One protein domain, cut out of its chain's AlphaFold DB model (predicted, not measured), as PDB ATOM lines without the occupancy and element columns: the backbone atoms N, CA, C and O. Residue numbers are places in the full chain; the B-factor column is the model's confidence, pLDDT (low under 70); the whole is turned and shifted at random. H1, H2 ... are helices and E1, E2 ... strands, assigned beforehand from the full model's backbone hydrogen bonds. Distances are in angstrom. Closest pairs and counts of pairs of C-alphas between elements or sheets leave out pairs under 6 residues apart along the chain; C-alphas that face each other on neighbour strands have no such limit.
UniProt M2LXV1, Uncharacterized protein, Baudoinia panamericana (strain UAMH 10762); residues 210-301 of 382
ATOM      1  N   GLY A 210     205.684 187.707 180.445       91.50
ATOM      2  CA  GLY A 210     205.141 187.401 181.767       91.50
ATOM      3  C   GLY A 210     204.233 188.478 182.337       91.50
ATOM      4  O   GLY A 210     204.240 189.624 181.877       91.50
ATOM      5  N   GLY A 211     203.543 188.127 183.420       94.56
ATOM      6  CA  GLY A 211     202.771 189.044 184.260       94.56
ATOM      7  C   GLY A 211     203.635 190.098 184.955       94.56
ATOM      8  O   GLY A 211     204.870 190.093 184.895       94.56
ATOM      9  N   LYS A 212     202.989 191.047 185.635       96.19
ATOM     10  CA  LYS A 212     203.656 192.108 186.405       96.19
ATOM     11  C   LYS A 212     204.580 191.520 187.469       96.19
ATOM     12  O   LYS A 212     205.698 192.022 187.617       96.19
ATOM     13  N   ALA A 213     204.153 190.477 188.180       95.94
ATOM     14  CA  ALA A 213     204.955 189.858 189.228       95.94
ATOM     15  C   ALA A 213     206.204 189.172 188.654       95.94
ATOM     16  O   ALA A 213     207.313 189.423 189.136       95.94
ATOM     17  N   ARG A 214     206.057 188.429 187.549       96.00
ATOM     18  CA  ARG A 214     207.181 187.773 186.864       96.00
ATOM     19  C   ARG A 214     208.200 188.775 186.334       96.00
ATOM     20  O   ARG A 214     209.393 188.638 186.588       96.00
ATOM     21  N   ARG A 215     207.745 189.844 185.669       96.12
ATOM     22  CA  ARG A 215     208.632 190.921 185.188       96.12
ATOM     23  C   ARG A 215     209.381 191.606 186.335       96.12
ATOM     24  O   ARG A 215     210.546 191.964 186.181       96.12
ATOM     25  N   LYS A 216     208.747 191.758 187.504       96.06
ATOM     26  CA  LYS A 216     209.399 192.286 188.713       96.06
ATOM     27  C   LYS A 216     210.455 191.324 189.267       96.06
ATOM     28  O   LYS A 216     211.501 191.793 189.714       96.06
ATOM     29  N   ALA A 217     210.207 190.014 189.242       96.00
ATOM     30  CA  ALA A 217     211.201 189.005 189.612       96.00
ATOM     31  C   ALA A 217     212.389 189.016 188.636       96.00
ATOM     32  O   ALA A 217     213.534 189.112 189.064       96.00
ATOM     33  N   ALA A 218     212.115 189.070 187.333       95.75
ATOM     34  CA  ALA A 218     213.130 189.167 186.289       95.75
ATOM     35  C   ALA A 218     214.026 190.405 186.424       95.75
ATOM     36  O   ALA A 218     215.243 190.315 186.277       95.75
ATOM     37  N   ALA A 219     213.453 191.555 186.791       95.19
ATOM     38  CA  ALA A 219     214.213 192.777 187.050       95.19
ATOM     39  C   ALA A 219     215.207 192.651 188.224       95.19
ATOM     40  O   ALA A 219     216.146 193.441 188.318       95.19
ATOM     41  N   LYS A 220     215.023 191.670 189.120       95.94
ATOM     42  CA  LYS A 220     215.954 191.359 190.218       95.94
ATOM     43  C   LYS A 220     217.043 190.347 189.822       95.94
ATOM     44  O   LYS A 220     217.980 190.159 190.595       95.94
ATOM     45  N   GLY A 221     216.941 189.728 188.645       95.06
ATOM     46  CA  GLY A 221     217.904 188.770 188.099       95.06
ATOM     47  C   GLY A 221     217.379 187.334 188.004       95.06
ATOM     48  O   GLY A 221     216.363 186.979 188.599       95.06
ATOM     49  N   GLU A 222     218.121 186.501 187.273       94.75
ATOM     50  CA  GLU A 222     217.724 185.139 186.881       94.75
ATOM     51  C   GLU A 222     217.383 184.229 188.068       94.75
ATOM     52  O   GLU A 222     216.384 183.520 188.058       94.75
ATOM     53  N   ALA A 223     218.169 184.298 189.145       95.69
ATOM     54  CA  ALA A 223     217.927 183.481 190.333       95.69
ATOM     55  C   ALA A 223     216.589 183.809 191.019       95.69
ATOM     56  O   ALA A 223     215.961 182.924 191.594       95.69
ATOM     57  N   GLU A 224     216.149 185.072 190.986       96.56
ATOM     58  CA  GLU A 224     214.843 185.448 191.534       96.56
ATOM     59  C   GLU A 224     213.716 185.064 190.569       96.56
ATOM     60  O   GLU A 224     212.669 184.615 191.023       96.56
ATOM     61  N   LEU A 225     213.937 185.195 189.256       96.00
ATOM     62  CA  LEU A 225     212.983 184.744 188.243       96.00
ATOM     63  C   LEU A 225     212.701 183.243 188.367       96.00
ATOM     64  O   LEU A 225     211.545 182.848 188.449       96.00
ATOM     65  N   HIS A 226     213.749 182.428 188.485       95.44
ATOM     66  CA  HIS A 226     213.616 180.989 188.690       95.44
ATOM     67  C   HIS A 226     212.853 180.662 189.980       95.44
ATOM     68  O   HIS A 226     211.943 179.840 189.976       95.44
ATOM     69  N   ARG A 227     213.185 181.317 191.103       96.75
ATOM     70  CA  ARG A 227     212.453 181.127 192.372       96.75
ATOM     71  C   ARG A 227     210.983 181.504 192.250       96.75
ATOM     72  O   ARG A 227     210.140 180.823 192.817       96.75
ATOM     73  N   PHE A 228     210.692 182.585 191.534       96.88
ATOM     74  CA  PHE A 228     209.327 183.005 191.260       96.88
ATOM     75  C   PHE A 228     208.573 181.944 190.449       96.88
ATOM     76  O   PHE A 228     207.471 181.570 190.835       96.88
ATOM     77  N   ASP A 229     209.171 181.434 189.369       96.44
ATOM     78  CA  ASP A 229     208.531 180.429 188.519       96.44
ATOM     79  C   ASP A 229     208.270 179.120 189.288       96.44
ATOM     80  O   ASP A 229     207.169 178.585 189.197       96.44
ATOM     81  N   GLU A 230     209.214 178.639 190.102       96.00
ATOM     82  CA  GLU A 230     209.014 177.445 190.946       96.00
ATOM     83  C   GLU A 230     207.907 177.629 191.992       96.00
ATOM     84  O   GLU A 230     207.094 176.732 192.217       96.00
ATOM     85  N   GLU A 231     207.824 178.812 192.593       95.56
ATOM     86  CA  GLU A 231     206.799 179.113 193.588       95.56
ATOM     87  C   GLU A 231     205.399 179.196 192.971       95.56
ATOM     88  O   GLU A 231     204.437 178.674 193.536       95.56
ATOM     89  N   VAL A 232     205.276 179.785 191.775       95.56
ATOM     90  CA  VAL A 232     204.013 179.781 191.027       95.56
ATOM     91  C   VAL A 232     203.601 178.352 190.681       95.56
ATOM     92  O   VAL A 232     202.443 177.999 190.885       95.56
ATOM     93  N   LYS A 233     204.525 177.502 190.217       94.38
ATOM     94  CA  LYS A 233     204.224 176.089 189.929       94.38
ATOM     95  C   LYS A 233     203.720 175.355 191.170       94.38
ATOM     96  O   LYS A 233     202.694 174.687 191.093       94.38
ATOM     97  N   ARG A 234     204.399 175.515 192.312       93.56
ATOM     98  CA  ARG A 234     203.993 174.923 193.597       93.56
ATOM     99  C   ARG A 234     202.590 175.372 193.993       93.56
ATOM    100  O   ARG A 234     201.743 174.534 194.290       93.56
ATOM    101  N   MET A 235     202.332 176.675 193.931       93.81
ATOM    102  CA  MET A 235     201.018 177.245 194.214       93.81
ATOM    103  C   MET A 235     199.939 176.686 193.275       93.81
ATOM    104  O   MET A 235     198.854 176.363 193.741       93.81
ATOM    105  N   LEU A 236     200.207 176.552 191.974       92.88
ATOM    106  CA  LEU A 236     199.233 176.029 191.006       92.88
ATOM    107  C   LEU A 236     198.896 174.550 191.232       92.88
ATOM    108  O   LEU A 236     197.763 174.145 190.988       92.88
ATOM    109  N   VAL A 237     199.851 173.755 191.718       91.69
ATOM    110  CA  VAL A 237     199.601 172.366 192.137       91.69
ATOM    111  C   VAL A 237     198.797 172.324 193.443       91.69
ATOM    112  O   VAL A 237     197.887 171.512 193.577       91.69
ATOM    113  N   GLN A 238     199.104 173.209 194.399       89.81
ATOM    114  CA  GLN A 238     198.437 173.273 195.707       89.81
ATOM    115  C   GLN A 238     197.038 173.883 195.668       89.81
ATOM    116  O   GLN A 238     196.214 173.562 196.523       89.81
ATOM    117  N   ALA A 239     196.764 174.763 194.704       85.88
ATOM    118  CA  ALA A 239     195.437 175.285 194.430       85.88
ATOM    119  C   ALA A 239     194.565 174.139 193.889       85.88
ATOM    120  O   ALA A 239     194.355 173.990 192.683       85.88
ATOM    121  N   SER A 240     194.117 173.284 194.808       60.50
ATOM    122  CA  SER A 240     193.344 172.080 194.542       60.50
ATOM    123  C   SER A 240     192.149 172.408 193.646       60.50
ATOM    124  O   SER A 240     191.405 173.366 193.869       60.50
ATOM    125  N   GLY A 241     192.019 171.639 192.564       75.88
ATOM    126  CA  GLY A 241     190.999 171.834 191.533       75.88
ATOM    127  C   GLY A 241     191.510 172.380 190.199       75.88
ATOM    128  O   GLY A 241     190.755 172.324 189.231       75.88
ATOM    129  N   ILE A 242     192.765 172.851 190.096       80.25
ATOM    130  CA  ILE A 242     193.312 173.286 188.794       80.25
ATOM    131  C   ILE A 242     193.742 172.098 187.924       80.25
ATOM    132  O   ILE A 242     193.387 172.024 186.751       80.25
ATOM    133  N   CYS A 243     194.451 171.125 188.500       87.94
ATOM    134  CA  CYS A 243     194.720 169.841 187.857       87.94
ATOM    135  C   CYS A 243     194.371 168.711 188.823       87.94
ATOM    136  O   CYS A 243     195.042 168.542 189.836       87.94
ATOM    137  N   VAL A 244     193.350 167.919 188.490       85.75
ATOM    138  CA  VAL A 244     192.922 166.773 189.317       85.75
ATOM    139  C   VAL A 244     194.027 165.717 189.439       85.75
ATOM    140  O   VAL A 244     194.165 165.090 190.477       85.75
ATOM    141  N   ALA A 245     194.855 165.564 188.405       88.44
ATOM    142  CA  ALA A 245     195.947 164.592 188.380       88.44
ATOM    143  C   ALA A 245     197.246 165.085 189.055       88.44
ATOM    144  O   ALA A 245     198.223 164.348 189.097       88.44
ATOM    145  N   GLY A 246     197.296 166.332 189.542       89.62
ATOM    146  CA  GLY A 246     198.478 166.863 190.232       89.62
ATOM    147  C   GLY A 246     199.725 167.045 189.354       89.62
ATOM    148  O   GLY A 246     200.827 167.162 189.886       89.62
ATOM    149  N   PHE A 247     199.583 167.082 188.023       91.94
ATOM    150  CA  PHE A 247     200.719 167.289 187.123       91.94
ATOM    151  C   PHE A 247     201.413 168.640 187.382       91.94
ATOM    152  O   PHE A 247     200.733 169.642 187.639       91.94
ATOM    153  N   PRO A 248     202.752 168.705 187.248       92.81
ATOM    154  CA  PRO A 248     203.491 169.952 187.393       92.81
ATOM    155  C   PRO A 248     203.079 170.970 186.325       92.81
ATOM    156  O   PRO A 248     202.618 170.612 185.241       92.81
ATOM    157  N   TYR A 249     203.273 172.254 186.620       94.19
ATOM    158  CA  TYR A 249     203.048 173.339 185.666       94.19
ATOM    159  C   TYR A 249     204.359 173.788 185.030       94.19
ATOM    160  O   TYR A 249     205.417 173.778 185.660       94.19
ATOM    161  N   TYR A 250     204.281 174.250 183.789       94.69
ATOM    162  CA  TYR A 250     205.427 174.755 183.048       94.69
ATOM    163  C   TYR A 250     205.137 176.146 182.499       94.69
ATOM    164  O   TYR A 250     204.042 176.417 182.008       94.69
ATOM    165  N   LYS A 251     206.125 177.041 182.583       94.69
ATOM    166  CA  LYS A 251     205.993 178.410 182.079       94.69
ATOM    167  C   LYS A 251     205.942 178.391 180.550       94.69
ATOM    168  O   LYS A 251     206.830 177.839 179.914       94.69
ATOM    169  N   THR A 252     204.936 179.034 179.967       94.06
ATOM    170  CA  THR A 252     204.832 179.317 178.525       94.06
ATOM    171  C   THR A 252     204.940 180.823 178.270       94.06
ATOM    172  O   THR A 252     205.196 181.596 179.193       94.06
ATOM    173  N   GLN A 253     204.763 181.273 177.025       92.00
ATOM    174  CA  GLN A 253     204.891 182.690 176.670       92.00
ATOM    175  C   GLN A 253     203.951 183.599 177.483       92.00
ATOM    176  O   GLN A 253     204.419 184.619 177.998       92.00
ATOM    177  N   ASP A 254     202.694 183.175 177.663       93.00
ATOM    178  CA  ASP A 254     201.600 184.001 178.202       93.00
ATOM    179  C   ASP A 254     200.998 183.473 179.518       93.00
ATOM    180  O   ASP A 254     200.008 184.003 180.029       93.00
ATOM    181  N   GLY A 255     201.565 182.404 180.081       95.44
ATOM    182  CA  GLY A 255     201.065 181.825 181.325       95.44
ATOM    183  C   GLY A 255     201.788 180.551 181.724       95.44
ATOM    184  O   GLY A 255     202.988 180.425 181.474       95.44
ATOM    185  N   TYR A 256     201.057 179.632 182.346       95.44
ATOM    186  CA  TYR A 256     201.540 178.338 182.807       95.44
ATOM    187  C   TYR A 256     200.619 177.230 182.298       95.44
ATOM    188  O   TYR A 256     199.408 177.274 182.512       95.44
ATOM    189  N   LEU A 257     201.201 176.238 181.625       95.12
ATOM    190  CA  LEU A 257     200.506 175.069 181.094       95.12
ATOM    191  C   LEU A 257     200.737 173.876 182.026       95.12
ATOM    192  O   LEU A 257     201.870 173.595 182.417       95.12
ATOM    193  N   CYS A 258     199.664 173.179 182.378       94.94
ATOM    194  CA  CYS A 258     199.727 171.921 183.112       94.94
ATOM    195  C   CYS A 258     200.465 170.850 182.287       94.94
ATOM    196  O   CYS A 258     200.267 170.771 181.078       94.94
ATOM    197  N   GLY A 259     201.257 169.985 182.924       92.94
ATOM    198  CA  GLY A 259     201.991 168.902 182.259       92.94
ATOM    199  C   GLY A 259     201.109 167.895 181.518       92.94
ATOM    200  O   GLY A 259     201.524 167.359 180.500       92.94
ATOM    201  N   GLY A 260     199.859 167.710 181.958       91.00
ATOM    202  CA  GLY A 260     198.865 166.919 181.219       91.00
ATOM    203  C   GLY A 260     198.328 167.617 179.962       91.00
ATOM    204  O   GLY A 260     197.678 166.988 179.135       91.00
ATOM    205  N   GLY A 261     198.589 168.918 179.808       92.00
ATOM    206  CA  GLY A 261     198.297 169.678 178.599       92.00
ATOM    207  C   GLY A 261     196.904 170.287 178.484       92.00
ATOM    208  O   GLY A 261     196.692 171.078 177.571       92.00
ATOM    209  N   SER A 262     195.974 169.963 179.381       90.94
ATOM    210  CA  SER A 262     194.558 170.352 179.239       90.94
ATOM    211  C   SER A 262     194.164 171.645 179.959       90.94
ATOM    212  O   SER A 262     193.073 172.161 179.733       90.94
ATOM    213  N   HIS A 263     195.026 172.170 180.835       92.25
ATOM    214  CA  HIS A 263     194.728 173.328 181.683       92.25
ATOM    215  C   HIS A 263     195.809 174.391 181.548       92.25
ATOM    216  O   HIS A 263     197.004 174.087 181.626       92.25
ATOM    217  N   PHE A 264     195.379 175.637 181.406       94.56
ATOM    218  CA  PHE A 264     196.241 176.798 181.311       94.56
ATOM    219  C   PHE A 264     195.785 177.900 182.253       94.56
ATOM    220  O   PHE A 264     194.592 178.179 182.361       94.56
ATOM    221  N   VAL A 265     196.758 178.537 182.894       94.44
ATOM    222  CA  VAL A 265     196.545 179.713 183.736       94.44
ATOM    223  C   VAL A 265     197.352 180.854 183.146       94.44
ATOM    224  O   VAL A 265     198.579 180.765 183.047       94.44
ATOM    225  N   ASN A 266     196.675 181.916 182.723       94.69
ATOM    226  CA  ASN A 266     197.362 183.041 182.101       94.69
ATOM    227  C   ASN A 266     198.117 183.878 183.147       94.69
ATOM    228  O   ASN A 266     197.850 183.846 184.347       94.69
ATOM    229  N   ASP A 267     199.076 184.672 182.685       95.50
ATOM    230  CA  ASP A 267     199.907 185.495 183.563       95.50
ATOM    231  C   ASP A 267     199.112 186.513 184.408       95.50
ATOM    232  O   ASP A 267     199.539 186.876 185.507       95.50
ATOM    233  N   ALA A 268     197.960 186.987 183.919       93.94
ATOM    234  CA  ALA A 268     197.114 187.930 184.647       93.94
ATOM    235  C   ALA A 268     196.352 187.254 185.802       93.94
ATOM    236  O   ALA A 268     196.176 187.860 186.859       93.94
ATOM    237  N   GLU A 269     195.933 186.002 185.620       93.25
ATOM    238  CA  GLU A 269     195.353 185.156 186.666       93.25
ATOM    239  C   GLU A 269     196.391 184.826 187.732       93.25
ATOM    240  O   GLU A 269     196.091 184.960 188.917       93.25
ATOM    241  N   VAL A 270     197.628 184.505 187.336       94.31
ATOM    242  CA  VAL A 270     198.737 184.312 188.283       94.31
ATOM    243  C   VAL A 270     198.978 185.577 189.109       94.31
ATOM    244  O   VAL A 270     199.057 185.498 190.334       94.31
ATOM    245  N   ASP A 271     199.041 186.754 188.478       95.06
ATOM    246  CA  ASP A 271     199.165 188.032 189.197       95.06
ATOM    247  C   ASP A 271     197.987 188.251 190.173       95.06
ATOM    248  O   ASP A 271     198.190 188.695 191.305       95.06
ATOM    249  N   ALA A 272     196.755 187.926 189.767       92.62
ATOM    250  CA  ALA A 272     195.575 188.058 190.620       92.62
ATOM    251  C   ALA A 272     195.631 187.109 191.832       92.62
ATOM    252  O   ALA A 272     195.403 187.558 192.960       92.62
ATOM    253  N   MET A 273     196.006 185.844 191.620       91.12
ATOM    254  CA  MET A 273     196.221 184.860 192.687       91.12
ATOM    255  C   MET A 273     197.307 185.334 193.658       91.12
ATOM    256  O   MET A 273     197.081 185.339 194.869       91.12
ATOM    257  N   LEU A 274     198.424 185.854 193.132       92.44
ATOM    258  CA  LEU A 274     199.510 186.462 193.915       92.44
ATOM    259  C   LEU A 274     199.030 187.619 194.776       92.44
ATOM    260  O   LEU A 274     199.462 187.787 195.915       92.44
ATOM    261  N   GLU A 275     198.072 188.393 194.297       93.31
ATOM    262  CA  GLU A 275     197.467 189.476 195.058       93.31
ATOM    263  C   GLU A 275     196.433 188.997 196.090       93.31
ATOM    264  O   GLU A 275     196.024 189.792 196.935       93.31
ATOM    265  N   GLY A 276     196.107 187.702 196.134       90.25
ATOM    266  CA  GLY A 276     195.051 187.133 196.977       90.25
ATOM    267  C   GLY A 276     193.650 187.397 196.423       90.25
ATOM    268  O   GLY A 276     192.659 187.261 197.137       90.25
ATOM    269  N   ARG A 277     193.558 187.818 195.158       88.81
ATOM    270  CA  ARG A 277     192.293 188.018 194.462       88.81
ATOM    271  C   ARG A 277     191.897 186.706 193.806       88.81
ATOM    272  O   ARG A 277     192.669 186.115 193.058       88.81
ATOM    273  N   ARG A 278     190.662 186.273 194.046       77.25
ATOM    274  CA  ARG A 278     190.056 185.209 193.247       77.25
ATOM    275  C   ARG A 278     189.599 185.842 191.926       77.25
ATOM    276  O   ARG A 278     188.860 186.828 191.990       77.25
ATOM    277  N   PRO A 279     190.029 185.355 190.750       69.88
ATOM    278  CA  PRO A 279     189.503 185.857 189.486       69.88
ATOM    279  C   PRO A 279     187.974 185.715 189.475       69.88
ATOM    280  O   PRO A 279     187.442 184.714 189.952       69.88
ATOM    281  N   HIS A 280     187.253 186.701 188.938       60.88
ATOM    282  CA  HIS A 280     185.785 186.667 188.822       60.88
ATOM    283  C   HIS A 280     185.294 185.761 187.670       60.88
ATOM    284  O   HIS A 280     184.293 186.049 187.021       60.88
ATOM    285  N   GLY A 281     186.000 184.666 187.405       66.75
ATOM    286  CA  GLY A 281     185.744 183.736 186.311       66.75
ATOM    287  C   GLY A 281     186.500 182.423 186.520       66.75
ATOM    288  O   GLY A 281     187.141 182.255 187.564       66.75
ATOM    289  N   PRO A 282     186.426 181.480 185.564       64.31
ATOM    290  CA  PRO A 282     187.232 180.272 185.637       64.31
ATOM    291  C   PRO A 282     188.708 180.680 185.665       64.31
ATOM    292  O   PRO A 282     189.201 181.294 184.728       64.31
ATOM    293  N   ILE A 283     189.403 180.337 186.754       75.00
ATOM    294  CA  ILE A 283     190.855 180.553 186.960       75.00
ATOM    295  C   ILE A 283     191.677 179.766 185.918       75.00
ATOM    296  O   ILE A 283     192.891 179.867 185.850       75.00
ATOM    297  N   ILE A 284     191.003 178.911 185.155       85.75
ATOM    298  CA  ILE A 284     191.583 177.836 184.383       85.75
ATOM    299  C   ILE A 284     190.935 177.884 183.017       85.75
ATOM    300  O   ILE A 284     189.722 177.706 182.878       85.75
ATOM    301  N   GLN A 285     191.755 178.108 182.008       90.25
ATOM    302  CA  GLN A 285     191.349 177.958 180.628       90.25
ATOM    303  C   GLN A 285     191.615 176.511 180.230       90.25
ATOM    304  O   GLN A 285     192.736 176.013 180.366       90.25
ATOM    305  N   PHE A 286     190.577 175.826 179.762       91.12
ATOM    306  CA  PHE A 286     190.748 174.520 179.144       91.12
ATOM    307  C   PHE A 286     191.330 174.715 177.752       91.12
ATOM    308  O   PHE A 286     190.794 175.470 176.941       91.12
ATOM    309  N   VAL A 287     192.444 174.049 177.501       92.44
ATOM    310  CA  VAL A 287     193.239 174.205 176.284       92.44
ATOM    311  C   VAL A 287     193.579 172.850 175.703       92.44
ATOM    312  O   VAL A 287     193.400 171.828 176.363       92.44
ATOM    313  N   ASN A 288     194.030 172.834 174.449       89.44
ATOM    314  CA  ASN A 288     194.280 171.591 173.713       89.44
ATOM    315  C   ASN A 288     193.049 170.667 173.667       89.44
ATOM    316  O   ASN A 288     193.165 169.442 173.652       89.44
ATOM    317  N   LEU A 289     191.850 171.257 173.632       86.75
ATOM    318  CA  LEU A 289     190.617 170.495 173.497       86.75
ATOM    319  C   LEU A 289     190.567 169.854 172.104       86.75
ATOM    320  O   LEU A 289     190.823 170.510 171.091       86.75
ATOM    321  N   LEU A 290     190.202 168.568 172.051       81.00
ATOM    322  CA  LEU A 290     190.206 167.763 170.819       81.00
ATOM    323  C   LEU A 290     189.421 168.422 169.673       81.00
ATOM    324  O   LEU A 290     189.798 168.315 168.505       81.00
ATOM    325  N   HIS A 291     188.332 169.106 170.017       83.19
ATOM    326  CA  HIS A 291     187.405 169.703 169.061       83.19
ATOM    327  C   HIS A 291     187.634 171.198 168.817       83.19
ATOM    328  O   HIS A 291     186.977 171.755 167.941       83.19
ATOM    329  N   ASP A 292     188.567 171.841 169.526       84.06
ATOM    330  CA  ASP A 292     188.820 173.274 169.381       84.06
ATOM    331  C   ASP A 292     190.306 173.572 169.176       84.06
ATOM    332  O   ASP A 292     191.069 173.818 170.113       84.06
ATOM    333  N   LYS A 293     190.701 173.605 167.899       84.69
ATOM    334  CA  LYS A 293     192.064 173.939 167.470       84.69
ATOM    335  C   LYS A 293     192.494 175.356 167.844       84.69
ATOM    336  O   LYS A 293     193.691 175.617 167.887       84.69
ATOM    337  N   SER A 294     191.555 176.271 168.093       86.38
ATOM    338  CA  SER A 294     191.896 177.649 168.462       86.38
ATOM    339  C   SER A 294     192.488 177.749 169.872       86.38
ATOM    340  O   SER A 294     193.185 178.709 170.179       86.38
ATOM    341  N   THR A 295     192.274 176.721 170.697       85.44
ATOM    342  CA  THR A 295     192.783 176.634 172.075       85.44
ATOM    343  C   THR A 295     194.128 175.921 172.182       85.44
ATOM    344  O   THR A 295     194.585 175.617 173.284       85.44
ATOM    345  N   TRP A 296     194.745 175.560 171.058       86.56
ATOM    346  CA  TRP A 296     195.929 174.718 171.086       86.56
ATOM    347  C   TRP A 296     197.173 175.503 171.476       86.56
ATOM    348  O   TRP A 296     197.488 176.538 170.891       86.56
ATOM    349  N   MET A 297     197.911 174.967 172.441       87.62
ATOM    350  CA  MET A 297     199.154 175.538 172.929       87.62
ATOM    351  C   MET A 297     200.257 174.499 172.929       87.62
ATOM    352  O   MET A 297     200.105 173.398 173.461       87.62
ATOM    353  N   ALA A 298     201.389 174.891 172.352       83.19
ATOM    354  CA  ALA A 298     202.589 174.080 172.380       83.19
ATOM    355  C   ALA A 298     203.124 173.970 173.819       83.19
ATOM    356  O   ALA A 298     203.085 174.959 174.566       83.19
ATOM    357  N   PRO A 299     203.657 172.801 174.211       75.25
ATOM    358  CA  PRO A 299     204.415 172.697 175.445       75.25
ATOM    359  C   PRO A 299     205.634 173.631 175.388       75.25
ATOM    360  O   PRO A 299     206.150 173.930 174.302       75.25
ATOM    361  N   PRO A 300     206.126 174.092 176.543       76.94
ATOM    362  CA  PRO A 300     207.393 174.798 176.573       76.94
ATOM    363  C   PRO A 300     208.531 173.890 176.110       76.94
ATOM    364  O   PRO A 300     208.552 172.698 176.387       76.94
ATOM    365  N   LEU A 301     209.501 174.494 175.424       63.28
ATOM    366  CA  LEU A 301     210.695 173.820 174.899       63.28
ATOM    367  C   LEU A 301     211.667 173.354 175.999       63.28
ATOM    368  O   LEU A 301     212.638 172.658 175.706       63.28
TER     369      LEU A 301
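Overview. This is residues 210 to 301 of the 382 residues of an uncharacterized protein of Baudoinia panamericana (strain UAMH 10762) (UniProt M2LXV1). A small three-stranded sheet has the long helix H2 over E1 and E2; H1 packs on H2's residues 224 to 229, and H3 follows directly from E3. A tail, residues 275 to 301, has no named element. The 92 printed residues run H1, H2, E1, E2, E3, H3; the sheet, in order E1, E2, E3, is an antiparallel meander, each strand pairing with the one before. The class is mixed, under half of the residues being in named elements; the whole is compact, radius of gyration of the C-alphas 12.9 A, spans 42 by 29 by 22 A.

Along the chain. E1 is residues 249 to 251, E2 255 to 258, E3 263 to 266. H2, residues 222 to 238, measures 24.3 A. H1, 212 to 218, begins at C-alpha (203.656, 192.108, 186.405); H3, 267 to 274, ends at (199.510, 186.462, 193.915).

Arrangement. E2 forms hairpins with E1, N 250 to O 257 being 2.9 A, and E3, N 256 to O 265 being 2.8 A, both within hydrogen-bond range. H2 is on the sheet at a height of 8.9 A; its closest C-alphas to E1 are Lys 233 and Tyr 249, 5.2 A. H1 touches H2 at a steep tilt of 45 degrees, opposite ways, closest C-alphas Ala 217 and Leu 225, 4.8 A. H3 touches H1, closest C-alphas Ala 213 and Asp 271, 6.1 A. In H1, H2 and H3 every O i to N i+4 pair is within range.

Size, cuts and confidence. The farthest C-alphas, Lys 220 and His 291, are 41.6 A apart. The printed part has no cut and no long link; pLDDT is under 70 at residues 240, 279 to 282 and 301.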